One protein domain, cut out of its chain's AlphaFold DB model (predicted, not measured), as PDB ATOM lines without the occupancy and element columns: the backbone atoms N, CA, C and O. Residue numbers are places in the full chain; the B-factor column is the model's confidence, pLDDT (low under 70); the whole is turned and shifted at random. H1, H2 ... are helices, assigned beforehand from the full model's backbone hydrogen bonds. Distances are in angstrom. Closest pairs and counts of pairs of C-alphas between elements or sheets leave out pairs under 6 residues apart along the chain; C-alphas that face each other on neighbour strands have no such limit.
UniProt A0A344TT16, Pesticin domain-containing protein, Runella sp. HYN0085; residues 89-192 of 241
ATOM      1  N   GLU A  89     -46.842 -43.125   0.673       96.00
ATOM      2  CA  GLU A  89     -46.417 -41.788   1.090       96.00
ATOM      3  C   GLU A  89     -44.891 -41.697   1.190       96.00
ATOM      4  O   GLU A  89     -44.296 -40.842   0.542       96.00
ATOM      5  N   GLN A  90     -44.247 -42.642   1.886       97.88
ATOM      6  CA  GLN A  90     -42.783 -42.732   1.975       97.88
ATOM      7  C   GLN A  90     -42.148 -42.925   0.593       97.88
ATOM      8  O   GLN A  90     -41.129 -42.319   0.290       97.88
ATOM      9  N   GLN A  91     -42.760 -43.727  -0.281       97.00
ATOM     10  CA  GLN A  91     -42.316 -43.904  -1.664       97.00
ATOM     11  C   GLN A  91     -42.374 -42.598  -2.461       97.00
ATOM     12  O   GLN A  91     -41.478 -42.304  -3.254       97.00
ATOM     13  N   ARG A  92     -43.455 -41.833  -2.295       96.12
ATOM     14  CA  ARG A  92     -43.630 -40.539  -2.954       96.12
ATOM     15  C   ARG A  92     -42.621 -39.520  -2.432       96.12
ATOM     16  O   ARG A  92     -41.994 -38.851  -3.242       96.12
ATOM     17  N   ALA A  93     -42.421 -39.452  -1.120       97.19
ATOM     18  CA  ALA A  93     -41.419 -38.587  -0.507       97.19
ATOM     19  C   ALA A  93     -39.989 -38.995  -0.916       97.19
ATOM     20  O   ALA A  93     -39.190 -38.137  -1.279       97.19
ATOM     21  N   LEU A  94     -39.684 -40.298  -0.994       97.94
ATOM     22  CA  LEU A  94     -38.414 -40.816  -1.531       97.94
ATOM     23  C   LEU A  94     -38.169 -40.341  -2.966       97.94
ATOM     24  O   LEU A  94     -37.052 -39.987  -3.328       97.94
ATOM     25  N   TYR A  95     -39.212 -40.293  -3.787       97.62
ATOM     26  CA  TYR A  95     -39.099 -39.736  -5.125       97.62
ATOM     27  C   TYR A  95     -38.867 -38.224  -5.110       97.62
ATOM     28  O   TYR A  95     -37.861 -37.761  -5.636       97.62
ATOM     29  N   GLU A  96     -39.768 -37.465  -4.493       96.50
ATOM     30  CA  GLU A  96     -39.779 -35.998  -4.557       96.50
ATOM     31  C   GLU A  96     -38.596 -35.351  -3.847       96.50
ATOM     32  O   GLU A  96     -38.033 -34.376  -4.336       96.50
ATOM     33  N   GLU A  97     -38.211 -35.877  -2.690       97.12
ATOM     34  CA  GLU A  97     -37.214 -35.226  -1.852       97.12
ATOM     35  C   GLU A  97     -35.804 -35.748  -2.119       97.12
ATOM     36  O   GLU A  97     -34.827 -35.052  -1.835       97.12
ATOM     37  N   VAL A  98     -35.663 -36.975  -2.626       97.56
ATOM     38  CA  VAL A  98     -34.350 -37.614  -2.803       97.56
ATOM     39  C   VAL A  98     -34.003 -37.739  -4.278       97.56
ATOM     40  O   VAL A  98     -32.990 -37.199  -4.722       97.56
ATOM     41  N   LEU A  99     -34.843 -38.424  -5.054       97.81
ATOM     42  CA  LEU A  99     -34.522 -38.761  -6.439       97.81
ATOM     43  C   LEU A  99     -34.697 -37.564  -7.378       97.81
ATOM     44  O   LEU A  99     -33.830 -37.309  -8.209       97.81
ATOM     45  N   VAL A 100     -35.773 -36.790  -7.242       97.31
ATOM     46  CA  VAL A 100     -36.040 -35.636  -8.109       97.31
ATOM     47  C   VAL A 100     -34.886 -34.621  -8.091       97.31
ATOM     48  O   VAL A 100     -34.389 -34.319  -9.176       97.31
ATOM     49  N   PRO A 101     -34.361 -34.165  -6.935       97.06
ATOM     50  CA  PRO A 101     -33.218 -33.250  -6.916       97.06
ATOM     51  C   PRO A 101     -31.955 -33.831  -7.572       97.06
ATOM     52  O   PRO A 101     -31.267 -33.130  -8.315       97.06
ATOM     53  N   GLU A 102     -31.655 -35.117  -7.344       96.88
ATOM     54  CA  GLU A 102     -30.508 -35.797  -7.965       96.88
ATOM     55  C   GLU A 102     -30.632 -35.807  -9.497       96.88
ATOM     56  O   GLU A 102     -29.681 -35.502 -10.227       96.88
ATOM     57  N   TYR A 103     -31.817 -36.146  -9.999       97.75
ATOM     58  CA  TYR A 103     -32.059 -36.273 -11.431       97.75
ATOM     59  C   TYR A 103     -32.268 -34.926 -12.133       97.75
ATOM     60  O   TYR A 103     -31.886 -34.816 -13.295       97.75
ATOM     61  N   GLU A 104     -32.752 -33.885 -11.451       97.44
ATOM     62  CA  GLU A 104     -32.752 -32.507 -11.966       97.44
ATOM     63  C   GLU A 104     -31.318 -32.014 -12.204       97.44
ATOM     64  O   GLU A 104     -31.001 -31.534 -13.296       97.44
ATOM     65  N   GLN A 105     -30.414 -32.222 -11.240       97.56
ATOM     66  CA  GLN A 105     -28.993 -31.881 -11.399       97.56
ATOM     67  C   GLN A 105     -28.344 -32.669 -12.544       97.56
ATOM     68  O   GLN A 105     -27.568 -32.125 -13.342       97.56
ATOM     69  N   ARG A 106     -28.679 -33.960 -12.664       97.88
ATOM     70  CA  ARG A 106     -28.206 -34.808 -13.764       97.88
ATOM     71  C   ARG A 106     -28.744 -34.335 -15.113       97.88
ATOM     72  O   ARG A 106     -27.979 -34.302 -16.074       97.88
ATOM     73  N   MET A 107     -30.019 -33.963 -15.191       98.06
ATOM     74  CA  MET A 107     -30.662 -33.449 -16.403       98.06
ATOM     75  C   MET A 107     -29.984 -32.152 -16.842       98.06
ATOM     76  O   MET A 107     -29.551 -32.059 -17.987       98.06
ATOM     77  N   GLN A 108     -29.800 -31.200 -15.922       97.75
ATOM     78  CA  GLN A 108     -29.104 -29.940 -16.194       97.75
ATOM     79  C   GLN A 108     -27.684 -30.187 -16.720       97.75
ATOM     80  O   GLN A 108     -27.298 -29.640 -17.750       97.75
ATOM     81  N   SER A 109     -26.929 -31.076 -16.069       97.38
ATOM     82  CA  SER A 109     -25.571 -31.433 -16.501       97.38
ATOM     83  C   SER A 109     -25.555 -32.050 -17.905       97.38
ATOM     84  O   SER A 109     -24.697 -31.717 -18.723       97.38
ATOM     85  N   GLN A 110     -26.509 -32.936 -18.208       97.75
ATOM     86  CA  GLN A 110     -26.623 -33.559 -19.528       97.75
ATOM     87  C   GLN A 110     -27.043 -32.560 -20.610       97.75
ATOM     88  O   GLN A 110     -26.545 -32.665 -21.726       97.75
ATOM     89  N   LEU A 111     -27.911 -31.597 -20.298       97.56
ATOM     90  CA  LEU A 111     -28.332 -30.548 -21.227       97.56
ATOM     91  C   LEU A 111     -27.202 -29.560 -21.540       97.56
ATOM     92  O   LEU A 111     -26.985 -29.244 -22.707       97.56
ATOM     93  N   ILE A 112     -26.433 -29.134 -20.530       95.81
ATOM     94  CA  ILE A 112     -25.234 -28.303 -20.732       95.81
ATOM     95  C   ILE A 112     -24.254 -29.033 -21.650       95.81
ATOM     96  O   ILE A 112     -23.849 -28.497 -22.681       95.81
ATOM     97  N   HIS A 113     -23.944 -30.292 -21.331       95.44
ATOM     98  CA  HIS A 113     -23.070 -31.104 -22.168       95.44
ATOM     99  C   HIS A 113     -23.636 -31.295 -23.584       95.44
ATOM    100  O   HIS A 113     -22.888 -31.292 -24.560       95.44
ATOM    101  N   PHE A 114     -24.954 -31.445 -23.724       95.50
ATOM    102  CA  PHE A 114     -25.607 -31.549 -25.023       95.50
ATOM    103  C   PHE A 114     -25.396 -30.279 -25.860       95.50
ATOM    104  O   PHE A 114     -24.956 -30.392 -27.004       95.50
ATOM    105  N   ALA A 115     -25.620 -29.091 -25.287       95.06
ATOM    106  CA  ALA A 115     -25.414 -27.806 -25.959       95.06
ATOM    107  C   ALA A 115     -23.946 -27.561 -26.347       95.06
ATOM    108  O   ALA A 115     -23.672 -27.107 -27.454       95.06
ATOM    109  N   GLU A 116     -22.987 -27.936 -25.495       94.19
ATOM    110  CA  GLU A 116     -21.550 -27.837 -25.806       94.19
ATOM    111  C   GLU A 116     -21.139 -28.651 -27.045       94.19
ATOM    112  O   GLU A 116     -20.144 -28.329 -27.694       94.19
ATOM    113  N   ASN A 117     -21.897 -29.700 -27.374       93.62
ATOM    114  CA  ASN A 117     -21.605 -30.610 -28.482       93.62
ATOM    115  C   ASN A 117     -22.531 -30.422 -29.700       93.62
ATOM    116  O   ASN A 117     -22.361 -31.134 -30.689       93.62
ATOM    117  N   HIS A 118     -23.478 -29.476 -29.660       91.75
ATOM    118  CA  HIS A 118     -24.416 -29.206 -30.756       91.75
ATOM    119  C   HIS A 118     -24.492 -27.703 -31.045       91.75
ATOM    120  O   HIS A 118     -25.208 -26.967 -30.373       91.75
ATOM    121  N   GLU A 119     -23.804 -27.249 -32.100       88.50
ATOM    122  CA  GLU A 119     -23.715 -25.821 -32.472       88.50
ATOM    123  C   GLU A 119     -25.079 -25.141 -32.698       88.50
ATOM    124  O   GLU A 119     -25.194 -23.921 -32.585       88.50
ATOM    125  N   SER A 120     -26.116 -25.914 -33.036       88.56
ATOM    126  CA  SER A 120     -27.473 -25.418 -33.280       88.56
ATOM    127  C   SER A 120     -28.254 -25.105 -31.994       88.56
ATOM    128  O   SER A 120     -29.321 -24.485 -32.081       88.56
ATOM    129  N   ILE A 121     -27.749 -25.517 -30.827       93.69
ATOM    130  CA  ILE A 121     -28.385 -25.368 -29.515       93.69
ATOM    131  C   ILE A 121     -27.690 -24.250 -28.742       93.69
ATOM    132  O   ILE A 121     -26.483 -24.282 -28.515       93.69
ATOM    133  N   THR A 122     -28.454 -23.243 -28.330       91.25
ATOM    134  CA  THR A 122     -27.912 -22.122 -27.556       91.25
ATOM    135  C   THR A 122     -27.960 -22.422 -26.053       91.25
ATOM    136  O   THR A 122     -28.805 -23.205 -25.617       91.25
ATOM    137  N   PRO A 123     -27.117 -21.771 -25.227       89.56
ATOM    138  CA  PRO A 123     -27.203 -21.893 -23.768       89.56
ATOM    139  C   PRO A 123     -28.594 -21.557 -23.212       89.56
ATOM    140  O   PRO A 123     -29.066 -22.211 -22.294       89.56
ATOM    141  N   ASP A 124     -29.273 -20.581 -23.816       91.12
ATOM    142  CA  ASP A 124     -30.622 -20.158 -23.420       91.12
ATOM    143  C   ASP A 124     -31.681 -21.255 -23.621       91.12
ATOM    144  O   ASP A 124     -32.594 -21.382 -22.813       91.12
ATOM    145  N   MET A 125     -31.530 -22.093 -24.656       92.75
ATOM    146  CA  MET A 125     -32.444 -23.215 -24.918       92.75
ATOM    147  C   MET A 125     -32.352 -24.313 -23.859       92.75
ATOM    148  O   MET A 125     -33.302 -25.068 -23.698       92.75
ATOM    149  N   VAL A 126     -31.211 -24.439 -23.178       95.19
ATOM    150  CA  VAL A 126     -30.966 -25.482 -22.169       95.19
ATOM    151  C   VAL A 126     -31.043 -24.966 -20.736       95.19
ATOM    152  O   VAL A 126     -30.881 -25.748 -19.797       95.19
ATOM    153  N   GLU A 127     -31.306 -23.671 -20.557       94.12
ATOM    154  CA  GLU A 127     -31.515 -23.074 -19.246       94.12
ATOM    155  C   GLU A 127     -32.797 -23.646 -18.633       94.12
ATOM    156  O   GLU A 127     -33.901 -23.441 -19.144       94.12
ATOM    157  N   VAL A 128     -32.659 -24.396 -17.537       91.19
ATOM    158  CA  VAL A 128     -33.766 -25.185 -16.978       91.19
ATOM    159  C   VAL A 128     -34.932 -24.287 -16.579       91.19
ATOM    160  O   VAL A 128     -36.085 -24.675 -16.749       91.19
ATOM    161  N   ASP A 129     -34.678 -23.070 -16.110       91.31
ATOM    162  CA  ASP A 129     -35.734 -22.130 -15.727       91.31
ATOM    163  C   ASP A 129     -36.557 -21.613 -16.914       91.31
ATOM    164  O   ASP A 129     -37.712 -21.229 -16.728       91.31
ATOM    165  N   HIS A 130     -36.019 -21.679 -18.135       94.00
ATOM    166  CA  HIS A 130     -36.722 -21.283 -19.357       94.00
ATOM    167  C   HIS A 130     -37.556 -22.418 -19.966       94.00
ATOM    168  O   HIS A 130     -38.432 -22.158 -20.790       94.00
ATOM    169  N   LEU A 131     -37.331 -23.667 -19.546       95.50
ATOM    170  CA  LEU A 131     -38.066 -24.818 -20.065       95.50
ATOM    171  C   LEU A 131     -39.515 -24.848 -19.559       95.50
ATOM    172  O   LEU A 131     -39.796 -24.709 -18.360       95.50
ATOM    173  N   SER A 132     -40.447 -25.141 -20.465       94.19
ATOM    174  CA  SER A 132     -41.841 -25.420 -20.122       94.19
ATOM    175  C   SER A 132     -41.961 -26.694 -19.278       94.19
ATOM    176  O   SER A 132     -41.085 -27.564 -19.267       94.19
ATOM    177  N   ALA A 133     -43.077 -26.854 -18.563       92.31
ATOM    178  CA  ALA A 133     -43.300 -28.059 -17.762       92.31
ATOM    179  C   ALA A 133     -43.358 -29.334 -18.617       92.31
ATOM    180  O   ALA A 133     -42.928 -30.391 -18.157       92.31
ATOM    181  N   ARG A 134     -43.843 -29.229 -19.863       94.94
ATOM    182  CA  ARG A 134     -43.854 -30.325 -20.839       94.94
ATOM    183  C   ARG A 134     -42.432 -30.731 -21.218       94.94
ATOM    184  O   ARG A 134     -42.102 -31.910 -21.138       94.94
ATOM    185  N   GLN A 135     -41.570 -29.762 -21.536       97.56
ATOM    186  CA  GLN A 135     -40.154 -30.022 -21.811       97.56
ATOM    187  C   GLN A 135     -39.459 -30.658 -20.603       97.56
ATOM    188  O   GLN A 135     -38.824 -31.700 -20.748       97.56
ATOM    189  N   LYS A 136     -39.631 -30.084 -19.404       97.31
ATOM    190  CA  LYS A 136     -39.042 -30.609 -18.161       97.31
ATOM    191  C   LYS A 136     -39.451 -32.053 -17.906       97.31
ATOM    192  O   LYS A 136     -38.582 -32.862 -17.613       97.31
ATOM    193  N   HIS A 137     -40.734 -32.390 -18.039       97.12
ATOM    194  CA  HIS A 137     -41.198 -33.762 -17.833       97.12
ATOM    195  C   HIS A 137     -40.568 -34.747 -18.815       97.12
ATOM    196  O   HIS A 137     -40.079 -35.789 -18.390       97.12
ATOM    197  N   ILE A 138     -40.549 -34.418 -20.108       97.75
ATOM    198  CA  ILE A 138     -39.974 -35.300 -21.129       97.75
ATOM    199  C   ILE A 138     -38.467 -35.472 -20.903       97.75
ATOM    200  O   ILE A 138     -37.964 -36.592 -20.892       97.75
ATOM    201  N   LEU A 139     -37.737 -34.375 -20.700       98.31
ATOM    202  CA  LEU A 139     -36.287 -34.419 -20.512       98.31
ATOM    203  C   LEU A 139     -35.919 -35.159 -19.221       98.31
ATOM    204  O   LEU A 139     -35.059 -36.037 -19.256       98.31
ATOM    205  N   PHE A 140     -36.619 -34.888 -18.117       98.19
ATOM    206  CA  PHE A 140     -36.424 -35.600 -16.856       98.19
ATOM    207  C   PHE A 140     -36.667 -37.101 -17.020       98.19
ATOM    208  O   PHE A 140     -35.832 -37.898 -16.604       98.19
ATOM    209  N   ASP A 141     -37.747 -37.498 -17.697       97.38
ATOM    210  CA  ASP A 141     -38.091 -38.901 -17.935       97.38
ATOM    211  C   ASP A 141     -36.968 -39.673 -18.637       97.38
ATOM    212  O   ASP A 141     -36.573 -40.770 -18.226       97.38
ATOM    213  N   TYR A 142     -36.403 -39.053 -19.673       97.25
ATOM    214  CA  TYR A 142     -35.297 -39.612 -20.433       97.25
ATOM    215  C   TYR A 142     -33.992 -39.614 -19.639       97.25
ATOM    216  O   TYR A 142     -33.276 -40.619 -19.671       97.25
ATOM    217  N   THR A 143     -33.687 -38.551 -18.887       97.56
ATOM    218  CA  THR A 143     -32.552 -38.529 -17.950       97.56
ATOM    219  C   THR A 143     -32.671 -39.645 -16.914       97.56
ATOM    220  O   THR A 143     -31.670 -40.307 -16.634       97.56
ATOM    221  N   TYR A 144     -33.876 -39.879 -16.391       96.00
ATOM    222  CA  TYR A 144     -34.154 -40.870 -15.358       96.00
ATOM    223  C   TYR A 144     -33.873 -42.293 -15.834       96.00
ATOM    224  O   TYR A 144     -33.242 -43.090 -15.147       96.00
ATOM    225  N   ASN A 145     -34.312 -42.601 -17.051       91.38
ATOM    226  CA  ASN A 145     -34.397 -43.975 -17.524       91.38
ATOM    227  C   ASN A 145     -33.246 -44.432 -18.419       91.38
ATOM    228  O   ASN A 145     -32.932 -45.622 -18.475       91.38
ATOM    229  N   ALA A 146     -32.685 -43.530 -19.222       89.69
ATOM    230  CA  ALA A 146     -31.785 -43.936 -20.297       89.69
ATOM    231  C   ALA A 146     -30.602 -42.988 -20.520       89.69
ATOM    232  O   ALA A 146     -29.548 -43.456 -20.965       89.69
ATOM    233  N   GLY A 147     -30.765 -41.709 -20.182       94.31
ATOM    234  CA  GLY A 147     -29.845 -40.614 -20.469       94.31
ATOM    235  C   GLY A 147     -30.160 -39.923 -21.799       94.31
ATOM    236  O   GLY A 147     -30.445 -40.578 -22.804       94.31
ATOM    237  N   LEU A 148     -30.055 -38.594 -21.816       96.25
ATOM    238  CA  LEU A 148     -30.364 -37.732 -22.961       96.25
ATOM    239  C   LEU A 148     -29.458 -38.007 -24.168       96.25
ATOM    240  O   LEU A 148     -29.911 -37.976 -25.309       96.25
ATOM    241  N   SER A 149     -28.188 -38.350 -23.932       94.50
ATOM    242  CA  SER A 149     -27.199 -38.580 -24.996       94.50
ATOM    243  C   SER A 149     -27.541 -39.740 -25.936       94.50
ATOM    244  O   SER A 149     -27.027 -39.795 -27.051       94.50
ATOM    245  N   LYS A 150     -28.419 -40.661 -25.517       94.44
ATOM    246  CA  LYS A 150     -28.900 -41.765 -26.360       94.44
ATOM    247  C   LYS A 150     -30.005 -41.342 -27.334       94.44
ATOM    248  O   LYS A 150     -30.306 -42.104 -28.248       94.44
ATOM    249  N   PHE A 151     -30.589 -40.156 -27.155       96.12
ATOM    250  CA  PHE A 151     -31.736 -39.668 -27.926       96.12
ATOM    251  C   PHE A 151     -31.526 -38.233 -28.437       96.12
ATOM    252  O   PHE A 151     -32.376 -37.375 -28.208       96.12
ATOM    253  N   PRO A 152     -30.418 -37.936 -29.139       95.81
ATOM    254  CA  PRO A 152     -30.061 -36.563 -29.494       95.81
ATOM    255  C   PRO A 152     -31.127 -35.856 -30.347       95.81
ATOM    256  O   PRO A 152     -31.456 -34.707 -30.072       95.81
ATOM    257  N   THR A 153     -31.727 -36.552 -31.320       96.56
ATOM    258  CA  THR A 153     -32.799 -35.998 -32.166       96.56
ATOM    259  C   THR A 153     -34.038 -35.627 -31.356       96.56
ATOM    260  O   THR A 153     -34.592 -34.549 -31.539       96.56
ATOM    261  N   LEU A 154     -34.448 -36.491 -30.421       97.44
ATOM    262  CA  LEU A 154     -35.581 -36.212 -29.544       97.44
ATOM    263  C   LEU A 154     -35.287 -35.017 -28.631       97.44
ATOM    264  O   LEU A 154     -36.141 -34.155 -28.469       97.44
ATOM    265  N   VAL A 155     -34.090 -34.963 -28.041       97.69
ATOM    266  CA  VAL A 155     -33.687 -33.868 -27.151       97.69
ATOM    267  C   VAL A 155     -33.739 -32.537 -27.893       97.69
ATOM    268  O   VAL A 155     -34.384 -31.610 -27.413       97.69
ATOM    269  N   GLU A 156     -33.142 -32.444 -29.085       97.56
ATOM    270  CA  GLU A 156     -33.217 -31.226 -29.900       97.56
ATOM    271  C   GLU A 156     -34.667 -30.863 -30.256       97.56
ATOM    272  O   GLU A 156     -35.051 -29.703 -30.107       97.56
ATOM    273  N   ALA A 157     -35.489 -31.837 -30.657       98.00
ATOM    274  CA  ALA A 157     -36.897 -31.605 -30.969       98.00
ATOM    275  C   ALA A 157     -37.680 -31.047 -29.768       98.00
ATOM    276  O   ALA A 157     -38.420 -30.078 -29.917       98.00
ATOM    277  N   VAL A 158     -37.473 -31.594 -28.565       98.00
ATOM    278  CA  VAL A 158     -38.113 -31.106 -27.333       98.00
ATOM    279  C   VAL A 158     -37.666 -29.680 -27.004       98.00
ATOM    280  O   VAL A 158     -38.510 -28.834 -26.713       98.00
ATOM    281  N   LEU A 159     -36.365 -29.381 -27.082       97.75
ATOM    282  CA  LEU A 159     -35.835 -28.036 -26.804       97.75
ATOM    283  C   LEU A 159     -36.360 -26.985 -27.795       97.75
ATOM    284  O   LEU A 159     -36.529 -25.825 -27.433       97.75
ATOM    285  N   ARG A 160     -36.651 -27.392 -29.035       96.56
ATOM    286  CA  ARG A 160     -37.234 -26.536 -30.080       96.56
ATOM    287  C   ARG A 160     -38.760 -26.518 -30.100       96.56
ATOM    288  O   ARG A 160     -39.323 -25.801 -30.923       96.56
ATOM    289  N   GLU A 161     -39.405 -27.313 -29.248       96.62
ATOM    290  CA  GLU A 161     -40.852 -27.550 -29.276       96.62
ATOM    291  C   GLU A 161     -41.361 -28.058 -30.643       96.62
ATOM    292  O   GLU A 161     -42.500 -27.815 -31.042       96.62
ATOM    293  N   ASP A 162     -40.521 -28.801 -31.373       97.25
ATOM    294  CA  ASP A 162     -40.896 -29.481 -32.615       97.25
ATOM    295  C   ASP A 162     -41.638 -30.782 -32.282       97.25
ATOM    296  O   ASP A 162     -41.088 -31.885 -32.307       97.25
ATOM    297  N   TRP A 163     -42.908 -30.646 -31.897       96.56
ATOM    298  CA  TRP A 163     -43.734 -31.769 -31.446       96.56
ATOM    299  C   TRP A 163     -43.994 -32.811 -32.540       96.56
ATOM    300  O   TRP A 163     -44.198 -33.986 -32.226       96.56
ATOM    301  N   ASP A 164     -43.930 -32.405 -33.809       96.62
ATOM    302  CA  ASP A 164     -43.988 -33.324 -34.943       96.62
ATOM    303  C   ASP A 164     -42.758 -34.238 -34.945       96.62
ATOM    304  O   ASP A 164     -42.896 -35.452 -35.099       96.62
ATOM    305  N   GLU A 165     -41.561 -33.693 -34.727       97.69
ATOM    306  CA  GLU A 165     -40.336 -34.487 -34.625       97.69
ATOM    307  C   GLU A 165     -40.285 -35.316 -33.333       97.69
ATOM    308  O   GLU A 165     -39.916 -36.493 -33.376       97.69
ATOM    309  N   VAL A 166     -40.767 -34.781 -32.203       97.88
ATOM    310  CA  VAL A 166     -40.941 -35.565 -30.964       97.88
ATOM    311  C   VAL A 166     -41.812 -36.795 -31.231       97.88
ATOM    312  O   VAL A 166     -41.442 -37.905 -30.846       97.88
ATOM    313  N   SER A 167     -42.926 -36.639 -31.955       96.31
ATOM    314  CA  SER A 167     -43.838 -37.747 -32.272       96.31
ATOM    315  C   SER A 167     -43.207 -38.864 -33.114       96.31
ATOM    316  O   SER A 167     -43.655 -40.007 -33.051       96.31
ATOM    317  N   ARG A 168     -42.140 -38.572 -33.868       96.75
ATOM    318  CA  ARG A 168     -41.412 -39.567 -34.674       96.75
ATOM    319  C   ARG A 168     -40.354 -40.327 -33.876       96.75
ATOM    320  O   ARG A 168     -39.931 -41.396 -34.310       96.75
ATOM    321  N   HIS A 169     -39.918 -39.782 -32.739       95.69
ATOM    322  CA  HIS A 169     -38.724 -40.244 -32.026       95.69
ATOM    323  C   HIS A 169     -38.942 -40.600 -30.550       95.69
ATOM    324  O   HIS A 169     -37.995 -41.031 -29.896       95.69
ATOM    325  N   TYR A 170     -40.157 -40.448 -30.016       94.44
ATOM    326  CA  TYR A 170     -40.436 -40.713 -28.600       94.44
ATOM    327  C   TYR A 170     -40.517 -42.203 -28.230       94.44
ATOM    328  O   TYR A 170     -40.490 -42.537 -27.044       94.44
ATOM    329  N   GLU A 171     -40.694 -43.100 -29.205       94.06
ATOM    330  CA  GLU A 171     -40.931 -44.512 -28.914       94.06
ATOM    331  C   GLU A 171     -39.707 -45.163 -28.266       94.06
ATOM    332  O   GLU A 171     -38.596 -45.179 -28.801       94.06
ATOM    333  N   ARG A 172     -39.932 -45.764 -27.099       92.50
ATOM    334  CA  ARG A 172     -38.922 -46.504 -26.354       92.50
ATOM    335  C   ARG A 172     -39.017 -47.998 -26.630       92.50
ATOM    336  O   ARG A 172     -40.106 -48.561 -26.762       92.50
ATOM    337  N   PHE A 173     -37.850 -48.636 -26.630       91.81
ATOM    338  CA  PHE A 173     -37.678 -50.071 -26.840       91.81
ATOM    339  C   PHE A 173     -36.797 -50.672 -25.743       91.81
ATOM    340  O   PHE A 173     -35.874 -50.022 -25.248       91.81
ATOM    341  N   SER A 174     -37.049 -51.933 -25.397       87.12
ATOM    342  CA  SER A 174     -36.195 -52.755 -24.538       87.12
ATOM    343  C   SER A 174     -36.043 -54.140 -25.155       87.12
ATOM    344  O   SER A 174     -37.027 -54.750 -25.563       87.12
ATOM    345  N   ALA A 175     -34.805 -54.622 -25.280       87.44
ATOM    346  CA  ALA A 175     -34.486 -55.898 -25.931       87.44
ATOM    347  C   ALA A 175     -35.100 -56.075 -27.344       87.44
ATOM    348  O   ALA A 175     -35.385 -57.193 -27.764       87.44
ATOM    349  N   GLY A 176     -35.274 -54.974 -28.086       89.62
ATOM    350  CA  GLY A 176     -35.861 -54.967 -29.434       89.62
ATOM    351  C   GLY A 176     -37.390 -54.891 -29.474       89.62
ATOM    352  O   GLY A 176     -37.942 -54.712 -30.554       89.62
ATOM    353  N   GLU A 177     -38.061 -54.954 -28.325       91.50
ATOM    354  CA  GLU A 177     -39.517 -54.861 -28.216       91.50
ATOM    355  C   GLU A 177     -39.947 -53.461 -27.750       91.50
ATOM    356  O   GLU A 177     -39.281 -52.866 -26.893       91.50
ATOM    357  N   PRO A 178     -41.047 -52.906 -28.287       92.50
ATOM    358  CA  PRO A 178     -41.550 -51.607 -27.866       92.50
ATOM    359  C   PRO A 178     -42.114 -51.667 -26.442       92.50
ATOM    360  O   PRO A 178     -42.816 -52.602 -26.051       92.50
ATOM    361  N   LEU A 179     -41.866 -50.611 -25.670       91.62
ATOM    362  CA  LEU A 179     -42.461 -50.423 -24.350       91.62
ATOM    363  C   LEU A 179     -43.888 -49.872 -24.495       91.62
ATOM    364  O   LEU A 179     -44.132 -48.708 -24.192       91.62
ATOM    365  N   PHE A 180     -44.820 -50.705 -24.977       91.88
ATOM    366  CA  PHE A 180     -46.178 -50.297 -25.378       91.88
ATOM    367  C   PHE A 180     -46.877 -49.373 -24.378       91.88
ATOM    368  O   PHE A 180     -47.257 -48.274 -24.760       91.88
ATOM    369  N   TYR A 181     -46.996 -49.782 -23.109       91.31
ATOM    370  CA  TYR A 181     -47.672 -48.975 -22.086       91.31
ATOM    371  C   TYR A 181     -47.014 -47.603 -21.909       91.31
ATOM    372  O   TYR A 181     -47.687 -46.579 -21.913       91.31
ATOM    373  N   ARG A 182     -45.681 -47.562 -21.821       92.81
ATOM    374  CA  ARG A 182     -44.956 -46.303 -21.649       92.81
ATOM    375  C   ARG A 182     -45.090 -45.391 -22.862       92.81
ATOM    376  O   ARG A 182     -45.286 -44.191 -22.696       92.81
ATOM    377  N   ASN A 183     -44.992 -45.955 -24.064       94.69
ATOM    378  CA  ASN A 183     -45.147 -45.209 -25.309       94.69
ATOM    379  C   ASN A 183     -46.582 -44.667 -25.436       94.69
ATOM    380  O   ASN A 183     -46.775 -43.502 -25.772       94.69
ATOM    381  N   GLU A 184     -47.591 -45.471 -25.111       94.88
ATOM    382  CA  GLU A 184     -48.990 -45.037 -25.108       94.88
ATOM    383  C   GLU A 184     -49.223 -43.897 -24.109       94.88
ATOM    384  O   GLU A 184     -49.739 -42.847 -24.492       94.88
ATOM    385  N   MET A 185     -48.765 -44.050 -22.863       93.88
ATOM    386  CA  MET A 185     -48.893 -43.001 -21.852       93.88
ATOM    387  C   MET A 185     -48.132 -41.732 -22.246       93.88
ATOM    388  O   MET A 185     -48.620 -40.633 -21.993       93.88
ATOM    389  N   PHE A 186     -46.956 -41.851 -22.874       95.56
ATOM    390  CA  PHE A 186     -46.200 -40.694 -23.356       95.56
ATOM    391  C   PHE A 186     -47.000 -39.926 -24.406       95.56
ATOM    392  O   PHE A 186     -47.137 -38.708 -24.308       95.56
ATOM    393  N   TYR A 187     -47.563 -40.638 -25.387       95.50
ATOM    394  CA  TYR A 187     -48.396 -40.033 -26.420       95.50
ATOM    395  C   TYR A 187     -49.611 -39.332 -25.809       95.50
ATOM    396  O   TYR A 187     -49.836 -38.151 -26.066       95.50
ATOM    397  N   GLN A 188     -50.348 -40.030 -24.945       93.69
ATOM    398  CA  GLN A 188     -51.532 -39.482 -24.289       93.69
ATOM    399  C   GLN A 188     -51.204 -38.287 -23.395       93.69
ATOM    400  O   GLN A 188     -52.022 -37.398 -23.274       93.69
ATOM    401  N   THR A 189     -50.026 -38.229 -22.774       92.56
ATOM    402  CA  THR A 189     -49.688 -37.118 -21.870       92.56
ATOM    403  C   THR A 189     -49.141 -35.914 -22.630       92.56
ATOM    404  O   THR A 189     -49.445 -34.769 -22.298       92.56
ATOM    405  N   PHE A 190     -48.306 -36.156 -23.641       95.19
ATOM    406  CA  PHE A 190     -47.472 -35.114 -24.231       95.19
ATOM    407  C   PHE A 190     -47.674 -34.904 -25.719       95.19
ATOM    408  O   PHE A 190     -46.974 -34.058 -26.249       95.19
ATOM    409  N   LEU A 191     -48.528 -35.641 -26.426       94.44
ATOM    410  CA  LEU A 191     -48.696 -35.486 -27.878       94.44
ATOM    411  C   LEU A 191     -50.162 -35.404 -28.307       94.44
ATOM    412  O   LEU A 191     -50.446 -34.753 -29.309       94.44
ATOM    413  N   ASP A 192     -51.081 -36.010 -27.556       92.94
ATOM    414  CA  ASP A 192     -52.518 -35.860 -27.778       92.94
ATOM    415  C   ASP A 192     -52.954 -34.403 -27.504       92.94
ATOM    416  O   ASP A 192     -52.851 -33.940 -26.362       92.94
TER     417      ASP A 192
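Overview. This is residues 89 to 192 of the 241 residues of the protein "Pesticin domain-containing protein" of Runella sp. HYN0085 (UniProt A0A344TT16). One long helix, H1, crosses over a loose four-cornered bundle of short helices, H3, H4, H5 and H6, with its first residues, 89 to 98, sticking out free. In that bundle H3, H4 and H5 fold back on one another in turn, H6 closes the fourth corner loosely, and tiny H2 packs on the later part of H1. The printed part has 104 residues with six named helices, H1 to H6 in chain order, and no named strand: all helix. It is compact, with a radius of gyration of the C-alphas of 14.0 A, and spans 41 by 31 by 26 A.

Arrangement. H1, residues 89 to 116, has a kink of 35 degrees near residue 101. With residues 108 to 115 alone it touches H2, residues 123 to 126, closest at the C-alphas of Leu 111 and Val 126, 5.8 A. H3, residues 133 to 145, touches H1 about perpendicular, at 85 degrees; the C-alphas of Met 107 and Thr 143, 5.6 A apart, are the closest, and H1 touches H3 with residues 103 to 110 alone, H3 touches H1 with residues 139 to 144 alone. H4, residues 152 to 159, forms a helical hairpin with H3, at a shallow tilt of 27 degrees, and touches residues 135 to 139 of H3 alone, closest at the C-alphas of Gln 135 and Val 158, 6.0 A. H5, residues 163 to 169, forms a hairpin with H4 at 21 degrees, closest at the C-alphas of Leu 154 and Val 166, 5.6 A. H6, residues 180 to 190, is close to but not clearly touching H3 and H5, with closest C-alphas Arg 134 and Phe 190 at 6.9 A, and Ser 167 and Tyr 187 at 7.8 A. H3, H4, H5 and H6 have every O i to N i+4 pair within hydrogen-bond range, H1 has 21 of 24, and H2 is too short for such a pair.

Along the chain. H1 begins at C-alpha 89, (-46.417, -41.788, 1.090), and is 39.2 A long; H3 is 18.2 A, H6 15.3 A and H4 10.6 A. H6 ends at C-alpha 190, (-47.472, -35.114, -24.231).

Size, cuts and confidence. The C-alphas of Glu 89 and Glu 119 are the farthest apart, at 43.6 A. The printed part has no cut and no long link; H4 to H5 is tight. No printed residue is under 70 in pLDDT.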